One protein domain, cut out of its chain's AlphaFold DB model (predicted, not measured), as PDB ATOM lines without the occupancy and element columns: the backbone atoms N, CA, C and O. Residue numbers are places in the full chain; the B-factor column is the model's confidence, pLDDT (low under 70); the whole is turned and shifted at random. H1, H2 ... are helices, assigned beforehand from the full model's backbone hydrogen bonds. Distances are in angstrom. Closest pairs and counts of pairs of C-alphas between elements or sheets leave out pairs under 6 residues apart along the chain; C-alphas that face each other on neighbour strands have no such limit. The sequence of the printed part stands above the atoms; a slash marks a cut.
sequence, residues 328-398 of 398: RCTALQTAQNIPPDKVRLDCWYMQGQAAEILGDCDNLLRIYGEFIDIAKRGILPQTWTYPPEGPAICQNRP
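This is residues 328 to 398 of the 398 residues of an uncharacterized protein of Candidatus Thermofonsia Clade 2 bacterium (UniProt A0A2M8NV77). Two helices, H2 and H3, lie side by side as a helical hairpin, and a short helix, H1, sits near the first residues of H2. After H3 the chain folds back, with no named element in residues 379 to 398, past the first residues of H3 to the chain's end. The printed part has 71 residues with three named helices, in the order H1, H2, H3, and no named strand; its class is all helix. The whole is compact, with a radius of gyration of the C-alphas of 12.4 A, and elongated in outline, spanning 37 by 24 by 16 A along its three main axes.

H1, residues 328 to 335, and H2, residues 346 to 358, only just touch, with 3 pairs of C-alphas within 8 A. H2 touches H1 with residues 347 to 348 alone, and the closest C-alphas of the two helices, those of Thr 330 and Cys 347, are 5.9 A apart. The two helices run opposite ways at a steep tilt of 48 degrees. H2 and H3, residues 361 to 378, form a helical hairpin and touch with 16 pairs of C-alphas within 8 A. Their closest C-alphas, those of Gly 352 and Leu 364, are 5.1 A apart, and their centres are 10.9 A apart. They run opposite ways at a shallow tilt of 20 degrees. H1 and H3 are apart. In H1, H2 and H3 every backbone O of residue i and N of residue i+4 are within hydrogen-bond range.

H1 begins with C-alpha 328 at (73.256, -51.959, -27.537) and holds 8 residues, Arg 328 to Ala 335. H2, Asp 346 to Leu 358, measures 18.0 A from first to last C-alpha. H3, Cys 361 to Gly 378, is the longest helix by residues, with 18, and measures 25.4 A. It begins with C-alpha 361 at (56.562, -48.026, -34.423) and ends with C-alpha 378 at (78.664, -40.240, -44.123).

The two C-alphas farthest apart, those of Lys 342 and Pro 398, are 38.3 A apart. The printed part has no cut and ends at residue 398, the chain's last residue. The link from H1 to H2 is short, with 10 residues, and the link from H2 to H3 is tight, with 2 residues. The C-alphas of residues 379 to 398 lie 8 to 23 A from the mean of all C-alphas. The mean pLDDT of the printed part is 90.6, and residues 396 to 398 are under 70.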
ATOM      1  N   ARG A 328      71.936 -52.126 -28.173       98.44
ATOM      2  CA  ARG A 328      73.256 -51.959 -27.537       98.44
ATOM      3  C   ARG A 328      74.328 -51.585 -28.559       98.44
ATOM      4  O   ARG A 328      75.121 -50.689 -28.271       98.44
ATOM      5  N   CYS A 329      74.331 -52.200 -29.745       98.31
ATOM      6  CA  CYS A 329      75.258 -51.817 -30.815       98.31
ATOM      7  C   CYS A 329      75.096 -50.337 -31.217       98.31
ATOM      8  O   CYS A 329      76.079 -49.593 -31.229       98.31
ATOM      9  N   THR A 330      73.874 -49.888 -31.524       97.62
ATOM     10  CA  THR A 330      73.616 -48.503 -31.968       97.62
ATOM     11  C   THR A 330      73.946 -47.479 -30.879       97.62
ATOM     12  O   THR A 330      74.594 -46.461 -31.154       97.62
ATOM     13  N   ALA A 331      73.609 -47.778 -29.619       97.50
ATOM     14  CA  ALA A 331      73.939 -46.924 -28.479       97.50
ATOM     15  C   ALA A 331      75.456 -46.789 -28.257       97.50
ATOM     16  O   ALA A 331      75.943 -45.681 -28.025       97.50
ATOM     17  N   LEU A 332      76.215 -47.887 -28.356       97.50
ATOM     18  CA  LEU A 332      77.672 -47.869 -28.181       97.50
ATOM     19  C   LEU A 332      78.373 -47.061 -29.274       97.50
ATOM     20  O   LEU A 332      79.223 -46.234 -28.953       97.50
ATOM     21  N   GLN A 333      77.999 -47.249 -30.544       96.19
ATOM     22  CA  GLN A 333      78.597 -46.486 -31.647       96.19
ATOM     23  C   GLN A 333      78.320 -44.983 -31.519       96.19
ATOM     24  O   GLN A 333      79.218 -44.167 -31.734       96.19
ATOM     25  N   THR A 334      77.104 -44.620 -31.098       94.56
ATOM     26  CA  THR A 334      76.738 -43.223 -30.822       94.56
ATOM     27  C   THR A 334      77.551 -42.659 -29.657       94.56
ATOM     28  O   THR A 334      78.149 -41.594 -29.784       94.56
ATOM     29  N   ALA A 335      77.644 -43.385 -28.538       96.56
ATOM     30  CA  ALA A 335      78.393 -42.945 -27.360       96.56
ATOM     31  C   ALA A 335      79.904 -42.799 -27.625       96.56
ATOM     32  O   ALA A 335      80.555 -41.928 -27.051       96.56
ATOM     33  N   GLN A 336      80.457 -43.636 -28.505       94.06
ATOM     34  CA  GLN A 336      81.869 -43.609 -28.895       94.06
ATOM     35  C   GLN A 336      82.177 -42.568 -29.979       94.06
ATOM     36  O   GLN A 336      83.344 -42.388 -30.319       94.06
ATOM     37  N   ASN A 337      81.164 -41.860 -30.494       93.44
ATOM     38  CA  ASN A 337      81.298 -40.886 -31.578       93.44
ATOM     39  C   ASN A 337      82.039 -41.462 -32.795       93.44
ATOM     40  O   ASN A 337      82.928 -40.814 -33.356       93.44
ATOM     41  N   ILE A 338      81.693 -42.694 -33.188       90.56
ATOM     42  CA  ILE A 338      82.285 -43.330 -34.369       90.56
ATOM     43  C   ILE A 338      82.009 -42.444 -35.599       90.56
ATOM     44  O   ILE A 338      80.858 -42.042 -35.803       90.56
ATOM     45  N   PRO A 339      83.033 -42.109 -36.412       90.38
ATOM     46  CA  PRO A 339      82.848 -41.316 -37.623       90.38
ATOM     47  C   PRO A 339      81.774 -41.929 -38.532       90.38
ATOM     48  O   PRO A 339      81.782 -43.149 -38.695       90.38
ATOM     49  N   PRO A 340      80.862 -41.136 -39.132       88.56
ATOM     50  CA  PRO A 340      79.741 -41.667 -39.911       88.56
ATOM     51  C   PRO A 340      80.128 -42.662 -41.015       88.56
ATOM     52  O   PRO A 340      79.384 -43.603 -41.260       88.56
ATOM     53  N   ASP A 341      81.294 -42.494 -41.643       85.88
ATOM     54  CA  ASP A 341      81.859 -43.381 -42.672       85.88
ATOM     55  C   ASP A 341      82.367 -44.730 -42.128       85.88
ATOM     56  O   ASP A 341      82.570 -45.672 -42.890       85.88
ATOM     57  N   LYS A 342      82.561 -44.831 -40.809       88.75
ATOM     58  CA  LYS A 342      83.028 -46.033 -40.098       88.75
ATOM     59  C   LYS A 342      81.947 -46.691 -39.246       88.75
ATOM     60  O   LYS A 342      82.208 -47.711 -38.614       88.75
ATOM     61  N   VAL A 343      80.755 -46.102 -39.193       91.69
ATOM     62  CA  VAL A 343      79.623 -46.664 -38.461       91.69
ATOM     63  C   VAL A 343      79.152 -47.950 -39.143       91.69
ATOM     64  O   VAL A 343      78.904 -47.983 -40.348       91.69
ATOM     65  N   ARG A 344      78.932 -49.005 -38.356       92.81
ATOM     66  CA  ARG A 344      78.220 -50.209 -38.787       92.81
ATOM     67  C   ARG A 344      76.724 -49.913 -38.882       92.81
ATOM     68  O   ARG A 344      75.982 -50.083 -37.910       92.81
ATOM     69  N   LEU A 345      76.288 -49.475 -40.061       93.06
ATOM     70  CA  LEU A 345      74.881 -49.178 -40.356       93.06
ATOM     71  C   LEU A 345      73.959 -50.398 -40.214       93.06
ATOM     72  O   LEU A 345      72.779 -50.228 -39.906       93.06
ATOM     73  N   ASP A 346      74.500 -51.612 -40.350       94.38
ATOM     74  CA  ASP A 346      73.746 -52.857 -40.172       94.38
ATOM     75  C   ASP A 346      73.070 -52.944 -38.796       94.38
ATOM     76  O   ASP A 346      72.016 -53.564 -38.672       94.38
ATOM     77  N   CYS A 347      73.630 -52.289 -37.770       96.81
ATOM     78  CA  CYS A 347      73.005 -52.237 -36.451       96.81
ATOM     79  C   CYS A 347      71.655 -51.517 -36.483       96.81
ATOM     80  O   CYS A 347      70.680 -52.062 -35.977       96.81
ATOM     81  N   TRP A 348      71.563 -50.345 -37.120       96.69
ATOM     82  CA  TRP A 348      70.291 -49.624 -37.266       96.69
ATOM     83  C   TRP A 348      69.343 -50.358 -38.200       96.69
ATOM     84  O   TRP A 348      68.163 -50.487 -37.886       96.69
ATOM     85  N   TYR A 349      69.857 -50.866 -39.322       95.69
ATOM     86  CA  TYR A 349      69.036 -51.573 -40.297       95.69
ATOM     87  C   TYR A 349      68.351 -52.793 -39.674       95.69
ATOM     88  O   TYR A 349      67.126 -52.885 -39.676       95.69
ATOM     89  N   MET A 350      69.120 -53.702 -39.067       97.31
ATOM     90  CA  MET A 350      68.554 -54.911 -38.468       97.31
ATOM     91  C   MET A 350      67.703 -54.603 -37.228       97.31
ATOM     92  O   MET A 350      66.702 -55.281 -37.004       97.31
ATOM     93  N   GLN A 351      68.056 -53.578 -36.435       97.94
ATOM     94  CA  GLN A 351      67.241 -53.164 -35.286       97.94
ATOM     95  C   GLN A 351      65.881 -52.639 -35.752       97.94
ATOM     96  O   GLN A 351      64.857 -52.978 -35.165       97.94
ATOM     97  N   GLY A 352      65.877 -51.842 -36.822       97.19
ATOM     98  CA  GLY A 352      64.674 -51.332 -37.464       97.19
ATOM     99  C   GLY A 352      63.807 -52.449 -38.027       97.19
ATOM    100  O   GLY A 352      62.623 -52.500 -37.726       97.19
ATOM    101  N   GLN A 353      64.394 -53.400 -38.755       96.88
ATOM    102  CA  GLN A 353      63.666 -54.575 -39.249       96.88
ATOM    103  C   GLN A 353      63.049 -55.396 -38.103       96.88
ATOM    104  O   GLN A 353      61.912 -55.845 -38.208       96.88
ATOM    105  N   ALA A 354      63.761 -55.559 -36.982       98.06
ATOM    106  CA  ALA A 354      63.218 -56.242 -35.809       98.06
ATOM    107  C   ALA A 354      62.039 -55.464 -35.199       98.06
ATOM    108  O   ALA A 354      60.998 -56.060 -34.925       98.06
ATOM    109  N   ALA A 355      62.175 -54.141 -35.051       97.88
ATOM    110  CA  ALA A 355      61.116 -53.263 -34.557       97.88
ATOM    111  C   ALA A 355      59.883 -53.262 -35.478       97.88
ATOM    112  O   ALA A 355      58.752 -53.281 -34.997       97.88
ATOM    113  N   GLU A 356      60.091 -53.302 -36.796       96.31
ATOM    114  CA  GLU A 356      59.025 -53.411 -37.793       96.31
ATOM    115  C   GLU A 356      58.243 -54.718 -37.635       96.31
ATOM    116  O   GLU A 356      57.019 -54.692 -37.517       96.31
ATOM    117  N   ILE A 357      58.933 -55.857 -37.524       96.81
ATOM    118  CA  ILE A 357      58.287 -57.163 -37.314       96.81
ATOM    119  C   ILE A 357      57.506 -57.204 -35.989       96.81
ATOM    120  O   ILE A 357      56.453 -57.838 -35.908       96.81
ATOM    121  N   LEU A 358      57.994 -56.517 -34.956       97.25
ATOM    122  CA  LEU A 358      57.342 -56.434 -33.646       97.25
ATOM    123  C   LEU A 358      56.189 -55.417 -33.587       97.25
ATOM    124  O   LEU A 358      55.463 -55.392 -32.594       97.25
ATOM    125  N   GLY A 359      56.010 -54.573 -34.610       95.88
ATOM    126  CA  GLY A 359      55.038 -53.473 -34.586       95.88
ATOM    127  C   GLY A 359      55.415 -52.327 -33.633       95.88
ATOM    128  O   GLY A 359      54.558 -51.531 -33.224       95.88
ATOM    129  N   ASP A 360      56.694 -52.224 -33.265       96.12
ATOM    130  CA  ASP A 360      57.236 -51.184 -32.389       96.12
ATOM    131  C   ASP A 360      57.541 -49.906 -33.185       96.12
ATOM    132  O   ASP A 360      58.686 -49.557 -33.480       96.12
ATOM    133  N   CYS A 361      56.471 -49.210 -33.572       94.81
ATOM    134  CA  CYS A 361      56.562 -48.026 -34.423       94.81
ATOM    135  C   CYS A 361      57.356 -46.870 -33.814       94.81
ATOM    136  O   CYS A 361      58.008 -46.138 -34.558       94.81
ATOM    137  N   ASP A 362      57.329 -46.700 -32.490       93.69
ATOM    138  CA  ASP A 362      58.032 -45.588 -31.841       93.69
ATOM    139  C   ASP A 362      59.546 -45.762 -31.994       93.69
ATOM    140  O   ASP A 362      60.255 -44.829 -32.383       93.69
ATOM    141  N   ASN A 363      60.046 -46.984 -31.772       94.81
ATOM    142  CA  ASN A 363      61.445 -47.290 -32.037       94.81
ATOM    143  C   ASN A 363      61.759 -47.309 -33.531       94.81
ATOM    144  O   ASN A 363      62.777 -46.739 -33.918       94.81
ATOM    145  N   LEU A 364      60.909 -47.907 -34.367       96.12
ATOM    146  CA  LEU A 364      61.139 -47.990 -35.812       96.12
ATOM    147  C   LEU A 364      61.376 -46.611 -36.435       96.12
ATOM    148  O   LEU A 364      62.378 -46.409 -37.122       96.12
ATOM    149  N   LEU A 365      60.486 -45.649 -36.169       94.94
ATOM    150  CA  LEU A 365      60.586 -44.302 -36.731       94.94
ATOM    151  C   LEU A 365      61.830 -43.563 -36.225       94.94
ATOM    152  O   LEU A 365      62.517 -42.911 -37.014       94.94
ATOM    153  N   ARG A 366      62.163 -43.707 -34.934       95.25
ATOM    154  CA  ARG A 366      63.389 -43.137 -34.355       95.25
ATOM    155  C   ARG A 366      64.644 -43.718 -35.014       95.25
ATOM    156  O   ARG A 366      65.495 -42.961 -35.474       95.25
ATOM    157  N   ILE A 367      64.747 -45.046 -35.083       96.06
ATOM    158  CA  ILE A 367      65.899 -45.766 -35.651       96.06
ATOM    159  C   ILE A 367      66.072 -45.416 -37.132       96.06
ATOM    160  O   ILE A 367      67.191 -45.177 -37.580       96.06
ATOM    161  N   TYR A 368      64.974 -45.355 -37.889       95.31
ATOM    162  CA  TYR A 368      65.004 -44.981 -39.301       95.31
ATOM    163  C   TYR A 368      65.483 -43.536 -39.504       95.31
ATOM    164  O   TYR A 368      66.323 -43.281 -40.368       95.31
ATOM    165  N   GLY A 369      65.014 -42.594 -38.677       93.81
ATOM    166  CA  GLY A 369      65.508 -41.214 -38.688       93.81
ATOM    167  C   GLY A 369      67.019 -41.137 -38.445       93.81
ATOM    168  O   GLY A 369      67.745 -40.537 -39.239       93.81
ATOM    169  N   GLU A 370      67.506 -41.824 -37.407       94.12
ATOM    170  CA  GLU A 370      68.941 -41.918 -37.103       94.12
ATOM    171  C   GLU A 370      69.743 -42.513 -38.271       94.12
ATOM    172  O   GLU A 370      70.780 -41.961 -38.648       94.12
ATOM    173  N   PHE A 371      69.254 -43.600 -38.879       94.19
ATOM    174  CA  PHE A 371      69.889 -44.243 -40.030       94.19
ATOM    175  C   PHE A 371      70.065 -43.265 -41.197       94.19
ATOM    176  O   PHE A 371      71.167 -43.129 -41.733       94.19
ATOM    177  N   ILE A 372      69.002 -42.548 -41.570       92.88
ATOM    178  CA  ILE A 372      69.032 -41.589 -42.679       92.88
ATOM    179  C   ILE A 372      69.988 -40.429 -42.379       92.88
ATOM    180  O   ILE A 372      70.738 -40.005 -43.265       92.88
ATOM    181  N   ASP A 373      70.008 -39.933 -41.145       91.81
ATOM    182  CA  ASP A 373      70.893 -38.840 -40.741       91.81
ATOM    183  C   ASP A 373      72.369 -39.252 -40.727       91.81
ATOM    184  O   ASP A 373      73.242 -38.457 -41.091       91.81
ATOM    185  N   ILE A 374      72.680 -40.485 -40.321       91.25
ATOM    186  CA  ILE A 374      74.040 -41.035 -40.403       91.25
ATOM    187  C   ILE A 374      74.428 -41.230 -41.870       91.25
ATOM    188  O   ILE A 374      75.479 -40.738 -42.281       91.25
ATOM    189  N   ALA A 375      73.571 -41.866 -42.675       88.00
ATOM    190  CA  ALA A 375      73.847 -42.137 -44.083       88.00
ATOM    191  C   ALA A 375      74.097 -40.846 -44.880       88.00
ATOM    192  O   ALA A 375      75.059 -40.764 -45.643       88.00
ATOM    193  N   LYS A 376      73.299 -39.795 -44.646       89.38
ATOM    194  CA  LYS A 376      73.510 -38.469 -45.256       89.38
ATOM    195  C   LYS A 376      74.843 -37.845 -44.846       89.38
ATOM    196  O   LYS A 376      75.560 -37.342 -45.706       89.38
ATOM    197  N   ARG A 377      75.188 -37.872 -43.553       88.81
ATOM    198  CA  ARG A 377      76.447 -37.292 -43.045       88.81
ATOM    199  C   ARG A 377      77.684 -38.053 -43.516       88.81
ATOM    200  O   ARG A 377      78.711 -37.427 -43.749       88.81
ATOM    201  N   GLY A 378      77.584 -39.374 -43.646       84.50
ATOM    202  CA  GLY A 378      78.664 -40.240 -44.123       84.50
ATOM    203  C   GLY A 378      78.777 -40.337 -45.644       84.50
ATOM    204  O   GLY A 378      79.702 -40.980 -46.124       84.50
ATOM    205  N   ILE A 379      77.856 -39.724 -46.401       83.00
ATOM    206  CA  ILE A 379      77.762 -39.880 -47.864       83.00
ATOM    207  C   ILE A 379      77.665 -41.375 -48.235       83.00
ATOM    208  O   ILE A 379      78.304 -41.870 -49.160       83.00
ATOM    209  N   LEU A 380      76.870 -42.117 -47.462       78.94
ATOM    210  CA  LEU A 380      76.657 -43.549 -47.642       78.94
ATOM    211  C   LEU A 380      75.384 -43.791 -48.468       78.94
ATOM    212  O   LEU A 380      74.425 -43.017 -48.365       78.94
ATOM    213  N   PRO A 381      75.338 -44.856 -49.287       76.44
ATOM    214  CA  PRO A 381      74.135 -45.206 -50.028       76.44
ATOM    215  C   PRO A 381      72.976 -45.493 -49.063       76.44
ATOM    216  O   PRO A 381      73.118 -46.256 -48.110       76.44
ATOM    217  N   GLN A 382      71.813 -44.893 -49.324       78.94
ATOM    218  CA  GLN A 382      70.593 -45.154 -48.558       78.94
ATOM    219  C   GLN A 382      69.986 -46.482 -49.012       78.94
ATOM    220  O   GLN A 382      69.202 -46.535 -49.955       78.94
ATOM    221  N   THR A 383      70.393 -47.566 -48.359       81.81
ATOM    222  CA  THR A 383      69.935 -48.931 -48.662       81.81
ATOM    223  C   THR A 383      68.602 -49.286 -48.004       81.81
ATOM    224  O   THR A 383      67.973 -50.265 -48.394       81.81
ATOM    225  N   TRP A 384      68.153 -48.487 -47.037       88.81
ATOM    226  CA  TRP A 384      66.873 -48.639 -46.356       88.81
ATOM    227  C   TRP A 384      66.051 -47.370 -46.541       88.81
ATOM    228  O   TRP A 384      66.469 -46.291 -46.121       88.81
ATOM    229  N   THR A 385      64.905 -47.499 -47.208       87.94
ATOM    230  CA  THR A 385      64.006 -46.387 -47.513       87.94
ATOM    231  C   THR A 385      62.550 -46.794 -47.313       87.94
ATOM    232  O   THR A 385      62.161 -47.935 -47.563       87.94
ATOM    233  N   TYR A 386      61.741 -45.834 -46.879       88.75
ATOM    234  CA  TYR A 386      60.284 -45.920 -46.826       88.75
ATOM    235  C   TYR A 386      59.661 -44.881 -47.767       88.75
ATOM    236  O   TYR A 386      60.328 -43.896 -48.111       88.75
ATOM    237  N   PRO A 387      58.394 -45.066 -48.184       86.31
ATOM    238  CA  PRO A 387      57.659 -44.017 -48.880       86.31
ATOM    239  C   PRO A 387      57.486 -42.772 -47.978       86.31
ATOM    240  O   PRO A 387      57.703 -42.863 -46.765       86.31
ATOM    241  N   PRO A 388      57.121 -41.599 -48.534       83.06
ATOM    242  CA  PRO A 388      56.989 -40.350 -47.772       83.06
ATOM    243  C   PRO A 388      56.056 -40.446 -46.559       83.06
ATOM    244  O   PRO A 388      56.278 -39.779 -45.552       83.06
ATOM    245  N   GLU A 389      55.040 -41.299 -46.647       81.94
ATOM    246  CA  GLU A 389      54.062 -41.571 -45.593       81.94
ATOM    247  C   GLU A 389      54.626 -42.463 -44.468       81.94
ATOM    248  O   GLU A 389      53.945 -42.726 -43.479       81.94
ATOM    249  N   GLY A 390      55.869 -42.935 -44.595       85.00
ATOM    250  CA  GLY A 390      56.538 -43.809 -43.635       85.00
ATOM    251  C   GLY A 390      56.157 -45.290 -43.774       85.00
ATOM    252  O   GLY A 390      55.457 -45.675 -44.714       85.00
ATOM    253  N   PRO A 391      56.623 -46.153 -42.851       89.56
ATOM    254  CA  PRO A 391      56.318 -47.584 -42.855       89.56
ATOM    255  C   PRO A 391      54.810 -47.822 -42.751       89.56
ATOM    256  O   PRO A 391      54.166 -47.310 -41.834       89.56
ATOM    257  N   ALA A 392      54.246 -48.641 -43.645       89.06
ATOM    258  CA  ALA A 392      52.800 -48.886 -43.715       89.06
ATOM    259  C   ALA A 392      52.202 -49.357 -42.376       89.06
ATOM    260  O   ALA A 392      51.107 -48.943 -41.997       89.06
ATOM    261  N   ILE A 393      52.952 -50.162 -41.619       91.69
ATOM    262  CA  ILE A 393      52.540 -50.677 -40.307       91.69
ATOM    263  C   ILE A 393      52.330 -49.581 -39.245       91.69
ATOM    264  O   ILE A 393      51.669 -49.825 -38.240       91.69
ATOM    265  N   CYS A 394      52.856 -48.375 -39.470       91.06
ATOM    266  CA  CYS A 394      52.809 -47.259 -38.527       91.06
ATOM    267  C   CYS A 394      51.845 -46.140 -38.936       91.06
ATOM    268  O   CYS A 394      51.655 -45.200 -38.169       91.06
ATOM    269  N   GLN A 395      51.201 -46.247 -40.102       82.19
ATOM    270  CA  GLN A 395      50.330 -45.199 -40.653       82.19
ATOM    271  C   GLN A 395      48.955 -45.101 -39.964       82.19
ATOM    272  O   GLN A 395      48.281 -44.086 -40.103       82.19
ATOM    273  N   ASN A 396      48.546 -46.122 -39.200       69.19
ATOM    274  CA  ASN A 396      47.208 -46.223 -38.595       69.19
ATOM    275  C   ASN A 396      47.211 -46.217 -37.054       69.19
ATOM    276  O   ASN A 396      46.274 -46.735 -36.441       69.19
ATOM    277  N   ARG A 397      48.256 -45.685 -36.402       59.78
ATOM    278  CA  ARG A 397      48.216 -45.516 -34.940       59.78
ATOM    279  C   ARG A 397      47.276 -44.347 -34.579       59.78
ATOM    280  O   ARG A 397      47.412 -43.289 -35.191       59.78
ATOM    281  N   PRO A 398      46.316 -44.550 -33.657       50.94
ATOM    282  CA  PRO A 398      45.411 -43.498 -33.197       50.94
ATOM    283  C   PRO A 398      46.126 -42.380 -32.433       50.94
ATOM    284  O   PRO A 398      47.199 -42.654 -31.842       50.94
TER     285      PRO A 398